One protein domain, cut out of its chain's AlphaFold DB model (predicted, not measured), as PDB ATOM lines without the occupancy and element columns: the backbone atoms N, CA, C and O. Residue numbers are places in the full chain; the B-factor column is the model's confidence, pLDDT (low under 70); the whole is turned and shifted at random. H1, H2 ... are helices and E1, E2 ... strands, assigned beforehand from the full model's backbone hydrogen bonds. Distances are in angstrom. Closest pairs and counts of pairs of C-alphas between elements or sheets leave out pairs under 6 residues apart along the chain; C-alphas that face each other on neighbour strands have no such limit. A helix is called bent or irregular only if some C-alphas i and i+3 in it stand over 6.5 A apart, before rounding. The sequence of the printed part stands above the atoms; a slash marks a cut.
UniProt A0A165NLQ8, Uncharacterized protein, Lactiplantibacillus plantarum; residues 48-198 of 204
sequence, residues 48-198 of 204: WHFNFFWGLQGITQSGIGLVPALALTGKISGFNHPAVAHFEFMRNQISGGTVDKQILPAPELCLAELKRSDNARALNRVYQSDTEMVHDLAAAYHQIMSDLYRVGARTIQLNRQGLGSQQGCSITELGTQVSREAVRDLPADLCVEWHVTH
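This is residues 48 to 198 of the 204 residues of an uncharacterized protein of Lactiplantibacillus plantarum (UniProt A0A165NLQ8). A long helix, H5, forms the spine of the domain: H6 packs side by side with it, the E1 E2 hairpin packs on its first part from the other side, and the sheet E3 E4 E5 stands by its last part. H4 packs on E2 near one end of the longest axis and the loop after H2 marks the other end, while H1 bridges the hairpin and the edge strand E3. The printed part has 151 residues with six named helices and five named strands, in the order H1 E1 E2 H2 E3 H3 H4 H5 E4 H6 E5; the three-stranded sheet, in the order E3 E4 E5, is parallel, and E1 and E2 are antiparallel. The class is mixed, helices and strands. The whole is compact, with a radius of gyration of the C-alphas of 15.4 A, and elongated, with spans of 48 by 31 by 31 A.

The printed part begins with H1, residues 48 to 53, whose C-alpha 48 is at (-36.869, -45.261, -19.568). E1, residues 57 to 61, measures 11.6 A, and E2, residues 70 to 77, measures 14.4 A and bends by 99 degrees at residue 74. H2, residues 82 to 93, is 17.1 A long, and E3, residues 101 to 105, is 13.5 A. H3, residues 107 to 114, is followed by H4, residues 117 to 126, 15.1 A long; H4 is irregular, with C-alphas 118 and 121 at 7.4 A. H5, residues 130 to 150, is the longest helix at 30.1 A and starts with C-alpha 130 at (-39.388, -19.883, -17.067). E4, residues 155 to 160, is 16.0 A, H6, residues 173 to 182, is 14.2 A, and E5, residues 191 to 196, is 16.2 A and ends with C-alpha 196 at (-52.425, -40.553, -18.281).

H5 is the hub, touching three helices. It touches H6 at a shallow tilt of 32 degrees, the same way, with Ala 138 and Ala 182 as the closest C-alphas at 4.2 A. With residues 144 to 148 alone it touches H2, at a shallow tilt of 17 degrees, the same way; the closest C-alphas are Val 84 and Leu 148, 5.4 A apart. It touches H3 with residues 134 to 141 alone, at a steep tilt of 48 degrees, opposite ways, with Pro 107 and Tyr 141 closest at 7.0 A between C-alphas. H3 also touches H6, where the C-alphas of Glu 108 and Gly 175 are closest at 4.7 A. H4 and H5 are near each other, with 5 pairs of C-alphas within 10 A. In the sheet, E3 and E4 are parallel, with N 102 and O 155 at 2.9 A; E4 and E5 are parallel, with N 156 and O 191 at 2.8 A. E3 with H3, H4, H5 and E4, and E4 with H6 and E5, are strand-helix-strand units, parallel neighbour strands joined through helices; the crossover of the second is right-handed. H1, H2, H3 and H5 only graze this sheet, H5 with residues 141 to 149, and H4 and H6 are not on it. E1 and E2 form a hairpin, with N 60 and O 71 at 2.9 A. The closest C-alphas of E2 and H5, Ser 77 and Ala 140, are 4.6 A apart, and those of E2 and H4, Gly 74 and Val 126, 5.9 A. The closest C-alphas of H1 and E3 are His 49 and Pro 105, at 5.7 A. Every O i to N i+4 pair is within hydrogen-bond range in H1, H2, H3, H5 and H6, and 3 of 6 in H4.

The two C-alphas farthest apart, those of Gly 96 and Arg 121, are 49.2 A from each other. The printed part has no cut, and E4 to H6 is the one long link, with residues 161 to 172 between them. The mean pLDDT of the printed part is 86.4, and it is under 70 at residues 64 to 66, 95 to 99, 161 to 171 and 197 to 198.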
ATOM      1  N   TRP A  48     -36.811 -45.557 -18.131       82.81
ATOM      2  CA  TRP A  48     -36.869 -45.261 -19.568       82.81
ATOM      3  C   TRP A  48     -37.063 -43.767 -19.886       82.81
ATOM      4  O   TRP A  48     -36.489 -43.258 -20.844       82.81
ATOM      5  N   HIS A  49     -37.843 -43.056 -19.068       85.00
ATOM      6  CA  HIS A  49     -38.095 -41.625 -19.212       85.00
ATOM      7  C   HIS A  49     -36.823 -40.798 -18.978       85.00
ATOM      8  O   HIS A  49     -36.576 -39.863 -19.731       85.00
ATOM      9  N   PHE A  50     -35.968 -41.178 -18.020       88.56
ATOM     10  CA  PHE A  50     -34.661 -40.538 -17.835       88.56
ATOM     11  C   PHE A  50     -33.725 -40.799 -19.013       88.56
ATOM     12  O   PHE A  50     -33.082 -39.866 -19.480       88.56
ATOM     13  N   ASN A  51     -33.710 -42.021 -19.553       88.00
ATOM     14  CA  ASN A  51     -32.933 -42.327 -20.758       88.00
ATOM     15  C   ASN A  51     -33.356 -41.466 -21.955       88.00
ATOM     16  O   ASN A  51     -32.507 -41.063 -22.745       88.00
ATOM     17  N   PHE A  52     -34.653 -41.167 -22.077       93.12
ATOM     18  CA  PHE A  52     -35.139 -40.204 -23.059       93.12
ATOM     19  C   PHE A  52     -34.648 -38.789 -22.726       93.12
ATOM     20  O   PHE A  52     -34.023 -38.156 -23.560       93.12
ATOM     21  N   PHE A  53     -34.844 -38.296 -21.501       94.81
ATOM     22  CA  PHE A  53     -34.441 -36.930 -21.139       94.81
ATOM     23  C   PHE A  53     -32.934 -36.671 -21.283       94.81
ATOM     24  O   PHE A  53     -32.550 -35.589 -21.708       94.81
ATOM     25  N   TRP A  54     -32.076 -37.650 -20.988       94.75
ATOM     26  CA  TRP A  54     -30.627 -37.546 -21.206       94.75
ATOM     27  C   TRP A  54     -30.218 -37.599 -22.685       94.75
ATOM     28  O   TRP A  54     -29.059 -37.351 -23.006       94.75
ATOM     29  N   GLY A  55     -31.148 -37.923 -23.586       93.81
ATOM     30  CA  GLY A  55     -30.966 -37.801 -25.029       93.81
ATOM     31  C   GLY A  55     -31.201 -36.384 -25.562       93.81
ATOM     32  O   GLY A  55     -30.845 -36.110 -26.708       93.81
ATOM     33  N   LEU A  56     -31.780 -35.484 -24.758       97.94
ATOM     34  CA  LEU A  56     -31.918 -34.067 -25.095       97.94
ATOM     35  C   LEU A  56     -30.574 -33.359 -24.920       97.94
ATOM     36  O   LEU A  56     -29.874 -33.540 -23.924       97.94
ATOM     37  N   GLN A  57     -30.232 -32.483 -25.862       97.88
ATOM     38  CA  GLN A  57     -29.070 -31.617 -25.690       97.88
ATOM     39  C   GLN A  57     -29.294 -30.657 -24.523       97.88
ATOM     40  O   GLN A  57     -30.428 -30.295 -24.219       97.88
ATOM     41  N   GLY A  58     -28.208 -30.259 -23.862       96.75
ATOM     42  CA  GLY A  58     -28.274 -29.395 -22.682       96.75
ATOM     43  C   GLY A  58     -28.723 -30.105 -21.402       96.75
ATOM     44  O   GLY A  58     -28.798 -29.455 -20.361       96.75
ATOM     45  N   ILE A  59     -28.979 -31.419 -21.443       96.56
ATOM     46  CA  ILE A  59     -29.347 -32.236 -20.281       96.56
ATOM     47  C   ILE A  59     -28.371 -33.411 -20.158       96.56
ATOM     48  O   ILE A  59     -28.014 -34.056 -21.137       96.56
ATOM     49  N   THR A  60     -27.926 -33.697 -18.935       93.50
ATOM     50  CA  THR A  60     -27.105 -34.873 -18.618       93.50
ATOM     51  C   THR A  60     -27.599 -35.566 -17.352       93.50
ATOM     52  O   THR A  60     -28.495 -35.075 -16.657       93.50
ATOM     53  N   GLN A  61     -27.016 -36.718 -17.040       90.38
ATOM     54  CA  GLN A  61     -27.245 -37.406 -15.779       90.38
ATOM     55  C   GLN A  61     -26.586 -36.643 -14.626       90.38
ATOM     56  O   GLN A  61     -25.393 -36.334 -14.665       90.38
ATOM     57  N   SER A  62     -27.354 -36.374 -13.568       81.88
ATOM     58  CA  SER A  62     -26.786 -35.868 -12.319       81.88
ATOM     59  C   SER A  62     -25.868 -36.922 -11.695       81.88
ATOM     60  O   SER A  62     -26.247 -38.081 -11.544       81.88
ATOM     61  N   GLY A  63     -24.661 -36.510 -11.301       70.44
ATOM     62  CA  GLY A  63     -23.740 -37.348 -10.526       70.44
ATOM     63  C   GLY A  63     -24.040 -37.366  -9.022       70.44
ATOM     64  O   GLY A  63     -23.263 -37.934  -8.258       70.44
ATOM     65  N   ILE A  64     -25.113 -36.701  -8.583       62.47
ATOM     66  CA  ILE A  64     -25.460 -36.527  -7.172       62.47
ATOM     67  C   ILE A  64     -26.532 -37.552  -6.788       62.47
ATOM     68  O   ILE A  64     -27.649 -37.511  -7.296       62.47
ATOM     69  N   GLY A  65     -26.200 -38.432  -5.841       63.72
ATOM     70  CA  GLY A  65     -27.131 -39.403  -5.263       63.72
ATOM     71  C   GLY A  65     -27.190 -40.749  -5.993       63.72
ATOM     72  O   GLY A  65     -26.523 -40.982  -6.996       63.72
ATOM     73  N   LEU A  66     -27.983 -41.665  -5.432       66.25
ATOM     74  CA  LEU A  66     -28.189 -43.026  -5.955       66.25
ATOM     75  C   LEU A  66     -29.399 -43.126  -6.905       66.25
ATOM     76  O   LEU A  66     -29.603 -44.166  -7.525       66.25
ATOM     77  N   VAL A  67     -30.209 -42.066  -7.006       74.88
ATOM     78  CA  VAL A  67     -31.443 -42.026  -7.808       74.88
ATOM     79  C   VAL A  67     -31.181 -41.264  -9.112       74.88
ATOM     80  O   VAL A  67     -30.565 -40.198  -9.056       74.88
ATOM     81  N   PRO A  68     -31.641 -41.761 -10.277       80.06
ATOM     82  CA  PRO A  68     -31.563 -41.027 -11.538       80.06
ATOM     83  C   PRO A  68     -32.163 -39.623 -11.440       80.06
ATOM     84  O   PRO A  68     -33.255 -39.443 -10.908       80.06
ATOM     85  N   ALA A  69     -31.440 -38.633 -11.964       85.50
ATOM     86  CA  ALA A  69     -31.877 -37.244 -11.995       85.50
ATOM     87  C   ALA A  69     -31.293 -36.504 -13.206       85.50
ATOM     88  O   ALA A  69     -30.272 -36.905 -13.779       85.50
ATOM     89  N   LEU A  70     -31.949 -35.408 -13.587       91.31
ATOM     90  CA  LEU A  70     -31.501 -34.514 -14.652       91.31
ATOM     91  C   LEU A  70     -30.564 -33.443 -14.096       91.31
ATOM     92  O   LEU A  70     -30.834 -32.875 -13.040       91.31
ATOM     93  N   ALA A  71     -29.509 -33.133 -14.839       93.25
ATOM     94  CA  ALA A  71     -28.673 -31.962 -14.631       93.25
ATOM     95  C   ALA A  71     -28.668 -31.110 -15.906       93.25
ATOM     96  O   ALA A  71     -28.268 -31.586 -16.971       93.25
ATOM     97  N   LEU A  72     -29.109 -29.856 -15.798       95.69
ATOM     98  CA  LEU A  72     -29.071 -28.902 -16.905       95.69
ATOM     99  C   LEU A  72     -27.639 -28.381 -17.109       95.69
ATOM    100  O   LEU A  72     -27.021 -27.843 -16.188       95.69
ATOM    101  N   THR A  73     -27.119 -28.515 -18.324       95.88
ATOM    102  CA  THR A  73     -25.764 -28.089 -18.712       95.88
ATOM    103  C   THR A  73     -25.757 -27.007 -19.786       95.88
ATOM    104  O   THR A  73     -24.726 -26.374 -20.001       95.88
ATOM    105  N   GLY A  74     -26.893 -26.760 -20.437       97.19
ATOM    106  CA  GLY A  74     -27.024 -25.757 -21.484       97.19
ATOM    107  C   GLY A  74     -28.449 -25.665 -22.017       97.19
ATOM    108  O   GLY A  74     -29.380 -26.212 -21.430       97.19
ATOM    109  N   LYS A  75     -28.600 -24.951 -23.133       98.00
ATOM    110  CA  LYS A  75     -29.874 -24.784 -23.834       98.00
ATOM    111  C   LYS A  75     -30.416 -26.127 -24.322       98.00
ATOM    112  O   LYS A  75     -29.667 -26.928 -24.883       98.00
ATOM    113  N   ILE A  76     -31.707 -26.354 -24.094       98.44
ATOM    114  CA  ILE A  76     -32.378 -27.606 -24.436       98.44
ATOM    115  C   ILE A  76     -32.632 -27.662 -25.942       98.44
ATOM    116  O   ILE A  76     -33.109 -26.700 -26.537       98.44
ATOM    117  N   SER A  77     -32.324 -28.801 -26.563       98.44
ATOM    118  CA  SER A  77     -32.661 -29.064 -27.964       98.44
ATOM    119  C   SER A  77     -32.936 -30.544 -28.206       98.44
ATOM    120  O   SER A  77     -32.302 -31.421 -27.617       98.44
ATOM    121  N   GLY A  78     -33.885 -30.813 -29.103       97.88
ATOM    122  CA  GLY A  78     -34.250 -32.153 -29.561       97.88
ATOM    123  C   GLY A  78     -33.457 -32.629 -30.778       97.88
ATOM    124  O   GLY A  78     -33.712 -33.719 -31.287       97.88
ATOM    125  N   PHE A  79     -32.514 -31.823 -31.275       97.38
ATOM    126  CA  PHE A  79     -31.742 -32.158 -32.468       97.38
ATOM    127  C   PHE A  79     -30.947 -33.458 -32.280       97.38
ATOM    128  O   PHE A  79     -30.210 -33.606 -31.301       97.38
ATOM    129  N   ASN A  80     -31.069 -34.371 -33.250       94.94
ATOM    130  CA  ASN A  80     -30.443 -35.700 -33.257       94.94
ATOM    131  C   ASN A  80     -30.776 -36.571 -32.034       94.94
ATOM    132  O   ASN A  80     -29.945 -37.357 -31.576       94.94
ATOM    133  N   HIS A  81     -31.999 -36.464 -31.507       97.38
ATOM    134  CA  HIS A  81     -32.409 -37.271 -30.365       97.38
ATOM    135  C   HIS A  81     -32.357 -38.789 -30.674       97.38
ATOM    136  O   HIS A  81     -32.953 -39.226 -31.667       97.38
ATOM    137  N   PRO A  82     -31.744 -39.632 -29.813       93.88
ATOM    138  CA  PRO A  82     -31.574 -41.072 -30.066       93.88
ATOM    139  C   PRO A  82     -32.872 -41.844 -30.345       93.88
ATOM    140  O   PRO A  82     -32.868 -42.823 -31.090       93.88
ATOM    141  N   ALA A  83     -33.997 -41.378 -29.793       90.94
ATOM    142  CA  ALA A  83     -35.316 -41.980 -30.010       90.94
ATOM    143  C   ALA A  83     -35.702 -42.096 -31.497       90.94
ATOM    144  O   ALA A  83     -36.378 -43.053 -31.869       90.94
ATOM    145  N   VAL A  84     -35.259 -41.163 -32.349       94.62
ATOM    146  CA  VAL A  84     -35.560 -41.183 -33.791       94.62
ATOM    147  C   VAL A  84     -34.867 -42.367 -34.465       94.62
ATOM    148  O   VAL A  84     -35.512 -43.156 -35.154       94.62
ATOM    149  N   ALA A  85     -33.569 -42.543 -34.200       89.69
ATOM    150  CA  ALA A  85     -32.792 -43.658 -34.737       89.69
ATOM    151  C   ALA A  85     -33.289 -45.012 -34.204       89.69
ATOM    152  O   ALA A  85     -33.331 -45.998 -34.940       89.69
ATOM    153  N   HIS A  86     -33.711 -45.071 -32.934       87.56
ATOM    154  CA  HIS A  86     -34.316 -46.280 -32.357       87.56
ATOM    155  C   HIS A  86     -35.625 -46.652 -33.040       87.56
ATOM    156  O   HIS A  86     -35.824 -47.820 -33.370       87.56
ATOM    157  N   PHE A  87     -36.499 -45.673 -33.274       88.81
ATOM    158  CA  PHE A  87     -37.756 -45.897 -33.978       88.81
ATOM    159  C   PHE A  87     -37.516 -46.417 -35.400       88.81
ATOM    160  O   PHE A  87     -38.079 -47.445 -35.781       88.81
ATOM    161  N   GLU A  88     -36.636 -45.757 -36.158       87.88
ATOM    162  CA  GLU A  88     -36.291 -46.160 -37.525       87.88
ATOM    163  C   GLU A  88     -35.723 -47.586 -37.564       87.88
ATOM    164  O   GLU A  88     -36.156 -48.415 -38.369       87.88
ATOM    165  N   PHE A  89     -34.817 -47.914 -36.637       86.06
ATOM    166  CA  PHE A  89     -34.271 -49.262 -36.515       86.06
ATOM    167  C   PHE A  89     -35.367 -50.304 -36.256       86.06
ATOM    168  O   PHE A  89     -35.437 -51.299 -36.980       86.06
ATOM    169  N   MET A  90     -36.236 -50.082 -35.261       81.62
ATOM    170  CA  MET A  90     -37.315 -51.021 -34.916       81.62
ATOM    171  C   MET A  90     -38.292 -51.220 -36.076       81.62
ATOM    172  O   MET A  90     -38.652 -52.356 -36.388       81.62
ATOM    173  N   ARG A  91     -38.682 -50.130 -36.746       83.25
ATOM    174  CA  ARG A  91     -39.563 -50.169 -37.918       83.25
ATOM    175  C   ARG A  91     -38.973 -51.046 -39.022       83.25
ATOM    176  O   ARG A  91     -39.681 -51.890 -39.567       83.25
ATOM    177  N   ASN A  92     -37.679 -50.895 -39.306       82.81
ATOM    178  CA  ASN A  92     -36.987 -51.645 -40.358       82.81
ATOM    179  C   ASN A  92     -36.846 -53.147 -40.056       82.81
ATOM    180  O   ASN A  92     -36.641 -53.935 -40.977       82.81
ATOM    181  N   GLN A  93     -36.967 -53.569 -38.792       78.81
ATOM    182  CA  GLN A  93     -36.939 -54.993 -38.430       78.81
ATOM    183  C   GLN A  93     -38.283 -55.705 -38.651       78.81
ATOM    184  O   GLN A  93     -38.320 -56.937 -38.659       78.81
ATOM    185  N   ILE A  94     -39.385 -54.969 -38.818       75.62
ATOM    186  CA  ILE A  94     -40.732 -55.544 -38.901       75.62
ATOM    187  C   ILE A  94     -41.191 -55.578 -40.359       75.62
ATOM    188  O   ILE A  94     -41.459 -54.549 -40.985       75.62
ATOM    189  N   SER A  95     -41.314 -56.792 -40.899       56.91
ATOM    190  CA  SER A  95     -41.846 -57.038 -42.240       56.91
ATOM    191  C   SER A  95     -43.234 -56.411 -42.393       56.91
ATOM    192  O   SER A  95     -44.152 -56.744 -41.645       56.91
ATOM    193  N   GLY A  96     -43.389 -55.515 -43.370       64.88
ATOM    194  CA  GLY A  96     -44.641 -54.793 -43.626       64.88
ATOM    195  C   GLY A  96     -44.706 -53.374 -43.049       64.88
ATOM    196  O   GLY A  96     -45.667 -52.671 -43.341       64.88
ATOM    197  N   GLY A  97     -43.696 -52.920 -42.292       57.28
ATOM    198  CA  GLY A  97     -43.573 -51.513 -41.879       57.28
ATOM    199  C   GLY A  97     -44.679 -51.018 -40.939       57.28
ATOM    200  O   GLY A  97     -44.932 -49.819 -40.870       57.28
ATOM    201  N   THR A  98     -45.337 -51.929 -40.222       65.19
ATOM    202  CA  THR A  98     -46.554 -51.670 -39.435       65.19
ATOM    203  C   THR A  98     -46.318 -50.921 -38.120       65.19
ATOM    204  O   THR A  98     -47.277 -50.657 -37.403       65.19
ATOM    205  N   VAL A  99     -45.067 -50.600 -37.764       66.19
ATOM    206  CA  VAL A  99     -44.785 -49.748 -36.600       66.19
ATOM    207  C   VAL A  99     -44.859 -48.294 -37.021       66.19
ATOM    208  O   VAL A  99     -43.931 -47.727 -37.603       66.19
ATOM    209  N   ASP A 100     -45.995 -47.702 -36.702       82.06
ATOM    210  CA  ASP A 100     -46.301 -46.293 -36.887       82.06
ATOM    211  C   ASP A 100     -46.399 -45.544 -35.547       82.06
ATOM    212  O   ASP A 100     -46.453 -44.314 -35.542       82.06
ATOM    213  N   LYS A 101     -46.387 -46.267 -34.418       87.88
ATOM    214  CA  LYS A 101     -46.547 -45.714 -33.073       87.88
ATOM    215  C   LYS A 101     -45.229 -45.623 -32.306       87.88
ATOM    216  O   LYS A 101     -44.568 -46.635 -32.082       87.88
ATOM    217  N   GLN A 102     -44.905 -44.426 -31.821       91.62
ATOM    218  CA  GLN A 102     -43.833 -44.181 -30.850       91.62
ATOM    219  C   GLN A 102     -44.427 -43.731 -29.509       91.62
ATOM    220  O   GLN A 102     -45.415 -43.003 -29.468       91.62
ATOM    221  N   ILE A 103     -43.814 -44.148 -28.400       90.75
ATOM    222  CA  ILE A 103     -44.183 -43.707 -27.049       90.75
ATOM    223  C   ILE A 103     -43.052 -42.841 -26.500       90.75
ATOM    224  O   ILE A 103     -41.899 -43.274 -26.493       90.75
ATOM    225  N   LEU A 104     -43.376 -41.636 -26.041       92.81
ATOM    226  CA  LEU A 104     -42.446 -40.685 -25.432       92.81
ATOM    227  C   LEU A 104     -42.944 -40.311 -24.027       92.81
ATOM    228  O   LEU A 104     -44.149 -40.374 -23.773       92.81
ATOM    229  N   PRO A 105     -42.069 -39.926 -23.084       92.25
ATOM    230  CA  PRO A 105     -42.536 -39.283 -21.859       92.25
ATOM    231  C   PRO A 105     -43.169 -37.925 -22.197       92.25
ATOM    232  O   PRO A 105     -42.769 -37.279 -23.160       92.25
ATOM    233  N   ALA A 106     -44.159 -37.477 -21.426       91.75
ATOM    234  CA  ALA A 106     -44.754 -36.157 -21.641       91.75
ATOM    235  C   ALA A 106     -43.740 -35.028 -21.338       91.75
ATOM    236  O   ALA A 106     -42.977 -35.145 -20.374       91.75
ATOM    237  N   PRO A 107     -43.748 -33.902 -22.079       95.06
ATOM    238  CA  PRO A 107     -42.823 -32.788 -21.834       95.06
ATOM    239  C   PRO A 107     -42.999 -32.162 -20.444       95.06
ATOM    240  O   PRO A 107     -42.020 -31.771 -19.812       95.06
ATOM    241  N   GLU A 108     -44.227 -32.163 -19.919       90.44
ATOM    242  CA  GLU A 108     -44.563 -31.770 -18.542       90.44
ATOM    243  C   GLU A 108     -43.733 -32.526 -17.492       90.44
ATOM    244  O   GLU A 108     -43.360 -31.967 -16.461       90.44
ATOM    245  N   LEU A 109     -43.438 -33.805 -17.754       88.88
ATOM    246  CA  LEU A 109     -42.664 -34.655 -16.857       88.88
ATOM    247  C   LEU A 109     -41.195 -34.221 -16.833       88.88
ATOM    248  O   LEU A 109     -40.602 -34.108 -15.765       88.88
ATOM    249  N   CYS A 110     -40.627 -33.921 -18.005       92.75
ATOM    250  CA  CYS A 110     -39.272 -33.379 -18.115       92.75
ATOM    251  C   CYS A 110     -39.162 -32.023 -17.408       92.75
ATOM    252  O   CYS A 110     -38.225 -31.788 -16.648       92.75
ATOM    253  N   LEU A 111     -40.161 -31.158 -17.609       92.81
ATOM    254  CA  LEU A 111     -40.246 -29.852 -16.964       92.81
ATOM    255  C   LEU A 111     -40.243 -29.973 -15.432       92.81
ATOM    256  O   LEU A 111     -39.503 -29.253 -14.765       92.81
ATOM    257  N   ALA A 112     -41.035 -30.896 -14.877       89.12
ATOM    258  CA  ALA A 112     -41.077 -31.146 -13.437       89.12
ATOM    259  C   ALA A 112     -39.719 -31.620 -12.886       89.12
ATOM    260  O   ALA A 112     -39.273 -31.126 -11.849       89.12
ATOM    261  N   GLU A 113     -39.029 -32.515 -13.600       88.88
ATOM    262  CA  GLU A 113     -37.691 -32.996 -13.222       88.88
ATOM    263  C   GLU A 113     -36.627 -31.890 -13.278       88.88
ATOM    264  O   GLU A 113     -35.812 -31.748 -12.362       88.88
ATOM    265  N   LEU A 114     -36.656 -31.050 -14.315       91.38
ATOM    266  CA  LEU A 114     -35.756 -29.901 -14.433       91.38
ATOM    267  C   LEU A 114     -36.012 -28.853 -13.349       91.38
ATOM    268  O   LEU A 114     -35.080 -28.184 -12.925       91.38
ATOM    269  N   LYS A 115     -37.251 -28.721 -12.866       89.31
ATOM    270  CA  LYS A 115     -37.638 -27.746 -11.833       89.31
ATOM    271  C   LYS A 115     -37.309 -28.175 -10.401       89.31
ATOM    272  O   LYS A 115     -37.562 -27.414  -9.468       89.31
ATOM    273  N   ARG A 116     -36.715 -29.355 -10.206       87.69
ATOM    274  CA  ARG A 116     -36.191 -29.786  -8.903       87.69
ATOM    275  C   ARG A 116     -35.099 -28.830  -8.408       87.69
ATOM    276  O   ARG A 116     -34.358 -28.246  -9.199       87.69
ATOM    277  N   SER A 117     -34.969 -28.707  -7.085       84.88
ATOM    278  CA  SER A 117     -34.047 -27.773  -6.411       84.88
ATOM    279  C   SER A 117     -32.606 -27.853  -6.915       84.88
ATOM    280  O   SER A 117     -31.934 -26.829  -7.026       84.88
ATOM    281  N   ASP A 118     -32.152 -29.051  -7.267       85.69
ATOM    282  CA  ASP A 118     -30.770 -29.321  -7.671       85.69
ATOM    283  C   ASP A 118     -30.389 -28.596  -8.975       85.69
ATOM    284  O   ASP A 118     -29.223 -28.264  -9.192       85.69
ATOM    285  N   ASN A 119     -31.377 -28.271  -9.814       88.19
ATOM    286  CA  ASN A 119     -31.187 -27.552 -11.072       88.19
ATOM    287  C   ASN A 119     -31.347 -26.031 -10.946       88.19
ATOM    288  O   ASN A 119     -31.005 -25.318 -11.887       88.19
ATOM    289  N   ALA A 120     -31.806 -25.497  -9.806       88.69
ATOM    290  CA  ALA A 120     -32.165 -24.079  -9.671       88.69
ATOM    291  C   ALA A 120     -31.029 -23.122 -10.083       88.69
ATOM    292  O   ALA A 120     -31.243 -22.148 -10.807       88.69
ATOM    293  N   ARG A 121     -29.786 -23.425  -9.682       91.38
ATOM    294  CA  ARG A 121     -28.612 -22.612 -10.048       91.38
ATOM    295  C   ARG A 121     -28.279 -22.699 -11.537       91.38
ATOM    296  O   ARG A 121     -27.824 -21.711 -12.104       91.38
ATOM    297  N   ALA A 122     -28.434 -23.872 -12.148       92.12
ATOM    298  CA  ALA A 122     -28.167 -24.066 -13.570       92.12
ATOM    299  C   ALA A 122     -29.241 -23.381 -14.423       92.12
ATOM    300  O   ALA A 122     -28.904 -22.653 -15.351       92.12
ATOM    301  N   LEU A 123     -30.512 -23.524 -14.041       92.00
ATOM    302  CA  LEU A 123     -31.643 -22.856 -14.678       92.00
ATOM    303  C   LEU A 123     -31.439 -21.344 -14.759       92.00
ATOM    304  O   LEU A 123     -31.432 -20.807 -15.858       92.00
ATOM    305  N   ASN A 124     -31.134 -20.691 -13.633       93.00
ATOM    306  CA  ASN A 124     -30.904 -19.241 -13.589       93.00
ATOM    307  C   ASN A 124     -29.681 -18.770 -14.400       93.00
ATOM    308  O   ASN A 124     -29.510 -17.574 -14.616       93.00
ATOM    309  N   ARG A 125     -28.780 -19.681 -14.791       96.00
ATOM    310  CA  ARG A 125     -27.614 -19.365 -15.634       96.00
ATOM    311  C   ARG A 125     -27.905 -19.536 -17.116       96.00
ATOM    312  O   ARG A 125     -27.345 -18.801 -17.919       96.00
ATOM    313  N   VAL A 126     -28.700 -20.543 -17.468       97.31
ATOM    314  CA  VAL A 126     -29.002 -20.902 -18.861       97.31
ATOM    315  C   VAL A 126     -30.200 -20.116 -19.392       97.31
ATOM    316  O   VAL A 126     -30.233 -19.786 -20.576       97.31
ATOM    317  N   TYR A 127     -31.165 -19.815 -18.524       96.69
ATOM    318  CA  TYR A 127     -32.444 -19.211 -18.870       96.69
ATOM    319  C   TYR A 127     -32.693 -17.947 -18.049       96.69
ATOM    320  O   TYR A 127     -32.496 -17.926 -16.833       96.69
ATOM    321  N   GLN A 128     -33.156 -16.899 -18.723       94.25
ATOM    322  CA  GLN A 128     -33.548 -15.633 -18.102       94.25
ATOM    323  C   GLN A 128     -34.952 -15.704 -17.495       94.25
ATOM    324  O   GLN A 128     -35.280 -14.922 -16.605       94.25
ATOM    325  N   SER A 129     -35.791 -16.624 -17.982       94.06
ATOM    326  CA  SER A 129     -37.154 -16.820 -17.491       94.06
ATOM    327  C   SER A 129     -37.646 -18.254 -17.677       94.06
ATOM    328  O   SER A 129     -37.155 -19.007 -18.522       94.06
ATOM    329  N   ASP A 130     -38.686 -18.606 -16.924       92.44
ATOM    330  CA  ASP A 130     -39.388 -19.883 -17.067       92.44
ATOM    331  C   ASP A 130     -40.019 -20.043 -18.449       92.44
ATOM    332  O   ASP A 130     -40.014 -21.140 -18.999       92.44
ATOM    333  N   THR A 131     -40.511 -18.947 -19.025       93.88
ATOM    334  CA  THR A 131     -41.096 -18.916 -20.368       93.88
ATOM    335  C   THR A 131     -40.073 -19.291 -21.435       93.88
ATOM    336  O   THR A 131     -40.384 -20.080 -22.319       93.88
ATOM    337  N   GLU A 132     -38.845 -18.781 -21.334       96.31
ATOM    338  CA  GLU A 132     -37.767 -19.108 -22.274       96.31
ATOM    339  C   GLU A 132     -37.397 -20.599 -22.210       96.31
ATOM    340  O   GLU A 132     -37.214 -21.248 -23.236       96.31
ATOM    341  N   MET A 133     -37.341 -21.171 -21.003       95.94
ATOM    342  CA  MET A 133     -37.102 -22.605 -20.825       95.94
ATOM    343  C   MET A 133     -38.256 -23.454 -21.366       95.94
ATOM    344  O   MET A 133     -38.015 -24.462 -22.028       95.94
ATOM    345  N   VAL A 134     -39.501 -23.066 -21.076       96.69
ATOM    346  CA  VAL A 134     -40.695 -23.748 -21.593       96.69
ATOM    347  C   VAL A 134     -40.695 -23.750 -23.116       96.69
ATOM    348  O   VAL A 134     -40.957 -24.795 -23.706       96.69
ATOM    349  N   HIS A 135     -40.341 -22.624 -23.734       97.94
ATOM    350  CA  HIS A 135     -40.271 -22.503 -25.182       97.94
ATOM    351  C   HIS A 135     -39.217 -23.437 -25.794       97.94
ATOM    352  O   HIS A 135     -39.531 -24.209 -26.697       97.94
ATOM    353  N   ASP A 136     -37.992 -23.442 -25.259       98.44
ATOM    354  CA  ASP A 136     -36.922 -24.318 -25.755       98.44
ATOM    355  C   ASP A 136     -37.254 -25.807 -25.556       98.44
ATOM    356  O   ASP A 136     -37.004 -26.632 -26.436       98.44
ATOM    357  N   LEU A 137     -37.856 -26.168 -24.417       98.38
ATOM    358  CA  LEU A 137     -38.294 -27.541 -24.162       98.38
ATOM    359  C   LEU A 137     -39.423 -27.954 -25.118       98.38
ATOM    360  O   LEU A 137     -39.398 -29.063 -25.653       98.38
ATOM    361  N   ALA A 138     -40.390 -27.071 -25.368       98.50
ATOM    362  CA  ALA A 138     -41.458 -27.315 -26.331       98.50
ATOM    363  C   ALA A 138     -40.907 -27.483 -27.753       98.50
ATOM    364  O   ALA A 138     -41.249 -28.455 -28.428       98.50
ATOM    365  N   ALA A 139     -39.998 -26.600 -28.177       98.69
ATOM    366  CA  ALA A 139     -39.330 -26.675 -29.473       98.69
ATOM    367  C   ALA A 139     -38.523 -27.974 -29.626       98.69
ATOM    368  O   ALA A 139     -38.560 -28.610 -30.681       98.69
ATOM    369  N   ALA A 140     -37.849 -28.425 -28.565       98.69
ATOM    370  CA  ALA A 140     -37.140 -29.700 -28.560       98.69
ATOM    371  C   ALA A 140     -38.082 -30.892 -28.793       98.69
ATOM    372  O   ALA A 140     -37.798 -31.747 -29.631       98.69
ATOM    373  N   TYR A 141     -39.225 -30.938 -28.103       98.56
ATOM    374  CA  TYR A 141     -40.227 -31.984 -28.322       98.56
ATOM    375  C   TYR A 141     -40.858 -31.904 -29.713       98.56
ATOM    376  O   TYR A 141     -41.006 -32.936 -30.366       98.56
ATOM    377  N   HIS A 142     -41.185 -30.699 -30.181       98.62
ATOM    378  CA  HIS A 142     -41.715 -30.475 -31.524       98.62
ATOM    379  C   HIS A 142     -40.756 -31.006 -32.599       98.62
ATOM    380  O   HIS A 142     -41.172 -31.732 -33.507       98.62
ATOM    381  N   GLN A 143     -39.458 -30.713 -32.457       98.62
ATOM    382  CA  GLN A 143     -38.411 -31.212 -33.348       98.62
ATOM    383  C   GLN A 143     -38.370 -32.745 -33.355       98.62
ATOM    384  O   GLN A 143     -38.402 -33.352 -34.423       98.62
ATOM    385  N   ILE A 144     -38.375 -33.382 -32.180       98.56
ATOM    386  CA  ILE A 144     -38.341 -34.852 -32.064       98.56
ATOM    387  C   ILE A 144     -39.574 -35.488 -32.708       98.56
ATOM    388  O   ILE A 144     -39.445 -36.474 -33.432       98.56
ATOM    389  N   MET A 145     -40.767 -34.937 -32.469       98.31
ATOM    390  CA  MET A 145     -42.007 -35.443 -33.066       98.31
ATOM    391  C   MET A 145     -42.007 -35.292 -34.591       98.31
ATOM    392  O   MET A 145     -42.408 -36.217 -35.298       98.31
ATOM    393  N   SER A 146     -41.486 -34.176 -35.100       98.19
ATOM    394  CA  SER A 146     -41.320 -33.938 -36.538       98.19
ATOM    395  C   SER A 146     -40.300 -34.887 -37.172       98.19
ATOM    396  O   SER A 146     -40.534 -35.429 -38.254       98.19
ATOM    397  N   ASP A 147     -39.189 -35.156 -36.486       98.12
ATOM    398  CA  ASP A 147     -38.184 -36.114 -36.946       98.12
ATOM    399  C   ASP A 147     -38.714 -37.550 -36.939       98.12
ATOM    400  O   ASP A 147     -38.522 -38.271 -37.919       98.12
ATOM    401  N   LEU A 148     -39.447 -37.950 -35.895       96.69
ATOM    402  CA  LEU A 148     -40.149 -39.238 -35.836       96.69
ATOM    403  C   LEU A 148     -41.151 -39.385 -36.984       96.69
ATOM    404  O   LEU A 148     -41.208 -40.431 -37.633       96.69
ATOM    405  N   TYR A 149     -41.917 -38.332 -37.277       96.69
ATOM    406  CA  TYR A 149     -42.846 -38.319 -38.405       96.69
ATOM    407  C   TYR A 149     -42.134 -38.525 -39.748       96.69
ATOM    408  O   TYR A 149     -42.586 -39.322 -40.579       96.69
ATOM    409  N   ARG A 150     -40.991 -37.853 -39.939       96.38
ATOM    410  CA  ARG A 150     -40.158 -37.949 -41.146       96.38
ATOM    411  C   ARG A 150     -39.616 -39.362 -41.371       96.38
ATOM    412  O   ARG A 150     -39.538 -39.789 -42.518       96.38
ATOM    413  N   VAL A 151     -39.312 -40.102 -40.301       93.94
ATOM    414  CA  VAL A 151     -38.918 -41.526 -40.377       93.94
ATOM    415  C   VAL A 151     -40.112 -42.495 -40.333       93.94
ATOM    416  O   VAL A 151     -39.946 -43.714 -40.288       93.94
ATOM    417  N   GLY A 152     -41.336 -41.964 -40.405       93.00
ATOM    418  CA  GLY A 152     -42.553 -42.715 -40.696       93.00
ATOM    419  C   GLY A 152     -43.503 -42.938 -39.519       93.00
ATOM    420  O   GLY A 152     -44.483 -43.671 -39.690       93.00
ATOM    421  N   ALA A 153     -43.270 -42.336 -38.352       93.94
ATOM    422  CA  ALA A 153     -44.262 -42.356 -37.277       93.94
ATOM    423  C   ALA A 153     -45.555 -41.650 -37.723       93.94
ATOM    424  O   ALA A 153     -45.522 -40.623 -38.406       93.94
ATOM    425  N   ARG A 154     -46.704 -42.214 -37.355       94.50
ATOM    426  CA  ARG A 154     -48.041 -41.625 -37.554       94.50
ATOM    427  C   ARG A 154     -48.843 -41.517 -36.269       94.50
ATOM    428  O   ARG A 154     -49.813 -40.772 -36.236       94.50
ATOM    429  N   THR A 155     -48.396 -42.177 -35.206       92.69
ATOM    430  CA  THR A 155     -48.953 -42.018 -33.866       92.69
ATOM    431  C   THR A 155     -47.830 -41.758 -32.868       92.69
ATOM    432  O   THR A 155     -46.852 -42.502 -32.808       92.69
ATOM    433  N   ILE A 156     -47.962 -40.722 -32.047       94.12
ATOM    434  CA  ILE A 156     -47.068 -40.462 -30.917       94.12
ATOM    435  C   ILE A 156     -47.906 -40.438 -29.647       94.12
ATOM    436  O   ILE A 156     -48.832 -39.645 -29.512       94.12
ATOM    437  N   GLN A 157     -47.580 -41.314 -28.702       91.06
ATOM    438  CA  GLN A 157     -48.204 -41.334 -27.387       91.06
ATOM    439  C   GLN A 157     -47.292 -40.650 -26.368       91.06
ATOM    440  O   GLN A 157     -46.182 -41.119 -26.114       91.06
ATOM    441  N   LEU A 158     -47.779 -39.573 -25.758       90.44
ATOM    442  CA  LEU A 158     -47.141 -38.868 -24.654       90.44
ATOM    443  C   LEU A 158     -47.615 -39.469 -23.328       90.44
ATOM    444  O   LEU A 158     -48.769 -39.324 -22.921       90.44
ATOM    445  N   ASN A 159     -46.713 -40.170 -22.647       86.94
ATOM    446  CA  ASN A 159     -46.985 -40.802 -21.365       86.94
ATOM    447  C   ASN A 159     -46.736 -39.831 -20.222       86.94
ATOM    448  O   ASN A 159     -45.592 -39.506 -19.886       86.94
ATOM    449  N   ARG A 160     -47.818 -39.459 -19.546       75.69
ATOM    450  CA  ARG A 160     -47.756 -38.803 -18.248       75.69
ATOM    451  C   ARG A 160     -47.854 -39.871 -17.165       75.69
ATOM    452  O   ARG A 160     -48.931 -40.156 -16.649       75.69
ATOM    453  N   GLN A 161     -46.717 -40.483 -16.844       67.50
ATOM    454  CA  GLN A 161     -46.606 -41.292 -15.632       67.50
ATOM    455  C   GLN A 161     -46.396 -40.361 -14.434       67.50
ATOM    456  O   GLN A 161     -45.477 -39.544 -14.435       67.50
ATOM    457  N   GLY A 162     -47.253 -40.453 -13.418       54.44
ATOM    458  CA  GLY A 162     -46.995 -39.779 -12.149       54.44
ATOM    459  C   GLY A 162     -45.771 -40.410 -11.490       54.44
ATOM    460  O   GLY A 162     -45.760 -41.624 -11.281       54.44
ATOM    461  N   LEU A 163     -44.742 -39.618 -11.167       47.41
ATOM    462  CA  LEU A 163     -43.733 -40.058 -10.203       47.41
ATOM    463  C   LEU A 163     -44.475 -40.538  -8.946       47.41
ATOM    464  O   LEU A 163     -45.381 -39.856  -8.472       47.41
ATOM    465  N   GLY A 164     -44.144 -41.739  -8.471       40.47
ATOM    466  CA  GLY A 164     -44.909 -42.459  -7.455       40.47
ATOM    467  C   GLY A 164     -45.376 -41.584  -6.287       40.47
ATOM    468  O   GLY A 164     -44.575 -40.894  -5.673       40.47
ATOM    469  N   SER A 165     -46.688 -41.620  -6.037       38.53
ATOM    470  CA  SER A 165     -47.453 -41.327  -4.807       38.53
ATOM    471  C   SER A 165     -47.087 -40.175  -3.845       38.53
ATOM    472  O   SER A 165     -47.807 -40.024  -2.864       38.53
ATOM    473  N   GLN A 166     -46.068 -39.341  -4.066       38.25
ATOM    474  CA  GLN A 166     -45.651 -38.312  -3.092       38.25
ATOM    475  C   GLN A 166     -45.365 -36.927  -3.690       38.25
ATOM    476  O   GLN A 166     -45.181 -35.966  -2.947       38.25
ATOM    477  N   GLN A 167     -45.403 -36.771  -5.012       41.00
ATOM    478  CA  GLN A 167     -45.458 -35.452  -5.638       41.00
ATOM    479  C   GLN A 167     -46.707 -35.374  -6.504       41.00
ATOM    480  O   GLN A 167     -46.735 -35.843  -7.641       41.00
ATOM    481  N   GLY A 168     -47.755 -34.764  -5.950       41.25
ATOM    482  CA  GLY A 168     -48.870 -34.279  -6.744       41.25
ATOM    483  C   GLY A 168     -48.337 -33.308  -7.791       41.25
ATOM    484  O   GLY A 168     -48.101 -32.142  -7.494       41.25
ATOM    485  N   CYS A 169     -48.133 -33.787  -9.019       47.12
ATOM    486  CA  CYS A 169     -48.036 -32.910 -10.176       47.12
ATOM    487  C   CYS A 169     -49.431 -32.324 -10.395       47.12
ATOM    488  O   CYS A 169     -50.218 -32.841 -11.196       47.12
ATOM    489  N   SER A 170     -49.757 -31.267  -9.647       49.84
ATOM    490  CA  SER A 170     -50.793 -30.346 -10.086       49.84
ATOM    491  C   SER A 170     -50.411 -29.886 -11.490       49.84
ATOM    492  O   SER A 170     -49.234 -29.690 -11.805       49.84
ATOM    493  N   ILE A 171     -51.398 -29.813 -12.379       57.16
ATOM    494  CA  ILE A 171     -51.177 -29.285 -13.720       57.16
ATOM    495  C   ILE A 171     -50.785 -27.824 -13.539       57.16
ATOM    496  O   ILE A 171     -51.627 -26.994 -13.207       57.16
ATOM    497  N   THR A 172     -49.498 -27.522 -13.692       76.56
ATOM    498  CA  THR A 172     -49.025 -26.143 -13.659       76.56
ATOM    499  C   THR A 172     -49.358 -25.473 -14.986       76.56
ATOM    500  O   THR A 172     -49.474 -26.125 -16.031       76.56
ATOM    501  N   GLU A 173     -49.500 -24.153 -14.960       84.81
ATOM    502  CA  GLU A 173     -49.703 -23.361 -16.175       84.81
ATOM    503  C   GLU A 173     -48.552 -23.580 -17.171       84.81
ATOM    504  O   GLU A 173     -48.798 -23.847 -18.346       84.81
ATOM    505  N   LEU A 174     -47.312 -23.629 -16.671       87.19
ATOM    506  CA  LEU A 174     -46.119 -23.946 -17.462       87.19
ATOM    507  C   LEU A 174     -46.159 -25.361 -18.061       87.19
ATOM    508  O   LEU A 174     -45.759 -25.552 -19.206       87.19
ATOM    509  N   GLY A 175     -46.668 -26.352 -17.320       87.31
ATOM    510  CA  GLY A 175     -46.858 -27.716 -17.823       87.31
ATOM    511  C   GLY A 175     -47.866 -27.774 -18.974       87.31
ATOM    512  O   GLY A 175     -47.629 -28.406 -19.999       87.31
ATOM    513  N   THR A 176     -48.976 -27.046 -18.849       88.31
ATOM    514  CA  THR A 176     -49.959 -26.934 -19.939       88.31
ATOM    515  C   THR A 176     -49.370 -26.199 -21.142       88.31
ATOM    516  O   THR A 176     -49.609 -26.586 -22.287       88.31
ATOM    517  N   GLN A 177     -48.594 -25.144 -20.886       92.12
ATOM    518  CA  GLN A 177     -47.958 -24.338 -21.918       92.12
ATOM    519  C   GLN A 177     -46.952 -25.159 -22.730       92.12
ATOM    520  O   GLN A 177     -47.077 -25.193 -23.953       92.12
ATOM    521  N   VAL A 178     -46.026 -25.874 -22.077       95.38
ATOM    522  CA  VAL A 178     -45.016 -26.679 -22.788       95.38
ATOM    523  C   VAL A 178     -45.668 -27.729 -23.686       95.38
ATOM    524  O   VAL A 178     -45.272 -27.891 -24.836       95.38
ATOM    525  N   SER A 179     -46.723 -28.390 -23.205       93.06
ATOM    526  CA  SER A 179     -47.450 -29.393 -23.984       93.06
ATOM    527  C   SER A 179     -48.182 -28.801 -25.178       93.06
ATOM    528  O   SER A 179     -48.129 -29.368 -26.268       93.06
ATOM    529  N   ARG A 180     -48.832 -27.645 -25.001       94.25
ATOM    530  CA  ARG A 180     -49.525 -26.943 -26.089       94.25
ATOM    531  C   ARG A 180     -48.552 -26.466 -27.162       94.25
ATOM    532  O   ARG A 180     -48.850 -26.601 -28.345       94.25
ATOM    533  N   GLU A 181     -47.424 -25.891 -26.758       97.44
ATOM    534  CA  GLU A 181     -46.406 -25.405 -27.690       97.44
ATOM    535  C   GLU A 181     -45.724 -26.561 -28.429       97.44
ATOM    536  O   GLU A 181     -45.517 -26.461 -29.634       97.44
ATOM    537  N   ALA A 182     -45.457 -27.687 -27.756       97.31
ATOM    538  CA  ALA A 182     -44.781 -28.831 -28.364       97.31
ATOM    539  C   ALA A 182     -45.554 -29.434 -29.550       97.31
ATOM    540  O   ALA A 182     -44.945 -29.858 -30.530       97.31
ATOM    541  N   VAL A 183     -46.889 -29.482 -29.478       96.50
ATOM    542  CA  VAL A 183     -47.729 -30.102 -30.523       96.50
ATOM    543  C   VAL A 183     -48.289 -29.122 -31.550       96.50
ATOM    544  O   VAL A 183     -49.015 -29.527 -32.458       96.50
ATOM    545  N   ARG A 184     -47.989 -27.829 -31.410       95.31
ATOM    546  CA  ARG A 184     -48.432 -26.804 -32.357       95.31
ATOM    547  C   ARG A 184     -47.840 -27.086 -33.742       95.31
ATOM    548  O   ARG A 184     -46.689 -27.483 -33.832       95.31
ATOM    549  N   ASP A 185     -48.622 -26.857 -34.796       96.56
ATOM    550  CA  ASP A 185     -48.195 -26.908 -36.205       96.56
ATOM    551  C   ASP A 185     -47.548 -28.242 -36.654       96.56
ATOM    552  O   ASP A 185     -46.795 -28.283 -37.627       96.56
ATOM    553  N   LEU A 186     -47.856 -29.353 -35.971       95.81
ATOM    554  CA  LEU A 186     -47.478 -30.698 -36.418       95.81
ATOM    555  C   LEU A 186     -48.258 -31.115 -37.686       95.81
ATOM    556  O   LEU A 186     -49.361 -30.612 -37.925       95.81
ATOM    557  N   PRO A 187     -47.727 -32.056 -38.495       96.25
ATOM    558  CA  PRO A 187     -48.412 -32.558 -39.687       96.25
ATOM    559  C   PRO A 187     -49.828 -33.063 -39.391       96.25
ATOM    560  O   PRO A 187     -50.056 -33.759 -38.406       96.25
ATOM    561  N   ALA A 188     -50.781 -32.756 -40.276       92.75
ATOM    562  CA  ALA A 188     -52.200 -33.057 -40.058       92.75
ATOM    563  C   ALA A 188     -52.522 -34.564 -39.967       92.75
ATOM    564  O   ALA A 188     -53.548 -34.933 -39.400       92.75
ATOM    565  N   ASP A 189     -51.672 -35.430 -40.529       94.19
ATOM    566  CA  ASP A 189     -51.797 -36.890 -40.468       94.19
ATOM    567  C   ASP A 189     -50.986 -37.530 -39.322       94.19
ATOM    568  O   ASP A 189     -50.933 -38.758 -39.225       94.19
ATOM    569  N   LEU A 190     -50.364 -36.729 -38.446       95.50
ATOM    570  CA  LEU A 190     -49.720 -37.204 -37.221       95.50
ATOM    571  C   LEU A 190     -50.711 -37.159 -36.049       95.50
ATOM    572  O   LEU A 190     -51.094 -36.090 -35.577       95.50
ATOM    573  N   CYS A 191     -51.088 -38.326 -35.530       94.25
ATOM    574  CA  CYS A 191     -51.891 -38.431 -34.316       94.25
ATOM    575  C   CYS A 191     -51.002 -38.280 -33.073       94.25
ATOM    576  O   CYS A 191     -50.043 -39.037 -32.903       94.25
ATOM    577  N   VAL A 192     -51.325 -37.337 -32.182       94.19
ATOM    578  CA  VAL A 192     -50.671 -37.205 -30.871       94.19
ATOM    579  C   VAL A 192     -51.685 -37.467 -29.766       94.19
ATOM    580  O   VAL A 192     -52.694 -36.775 -29.652       94.19
ATOM    581  N   GLU A 193     -51.406 -38.471 -28.941       89.50
ATOM    582  CA  GLU A 193     -52.292 -38.934 -27.875       89.50
ATOM    583  C   GLU A 193     -51.611 -38.764 -26.519       89.50
ATOM    584  O   GLU A 193     -50.440 -39.104 -26.360       89.50
ATOM    585  N   TRP A 194     -52.347 -38.315 -25.505       86.00
ATOM    586  CA  TRP A 194     -51.870 -38.384 -24.126       86.00
ATOM    587  C   TRP A 194     -52.374 -39.657 -23.465       86.00
ATOM    588  O   TRP A 194     -53.570 -39.947 -23.462       86.00
ATOM    589  N   HIS A 195     -51.462 -40.387 -22.836       82.25
ATOM    590  CA  HIS A 195     -51.808 -41.472 -21.935       82.25
ATOM    591  C   HIS A 195     -51.476 -41.052 -20.505       82.25
ATOM    592  O   HIS A 195     -50.312 -40.862 -20.142       82.25
ATOM    593  N   VAL A 196     -52.522 -40.904 -19.698       71.25
ATOM    594  CA  VAL A 196     -52.425 -40.553 -18.281       71.25
ATOM    595  C   VAL A 196     -52.700 -41.813 -17.474       71.25
ATOM    596  O   VAL A 196     -53.822 -42.316 -17.464       71.25
ATOM    597  N   THR A 197     -51.683 -42.345 -16.799       60.84
ATOM    598  CA  THR A 197     -51.888 -43.419 -15.823       60.84
ATOM    599  C   THR A 197     -52.376 -42.808 -14.510       60.84
ATOM    600  O   THR A 197     -51.836 -41.805 -14.048       60.84
ATOM    601  N   HIS A 198     -53.429 -43.379 -13.913       46.06
ATOM    602  CA  HIS A 198     -54.025 -42.891 -12.666       46.06
ATOM    603  C   HIS A 198     -53.005 -42.894 -11.508       46.06
ATOM    604  O   HIS A 198     -52.842 -43.889 -10.808       46.06
TER     605      HIS A 198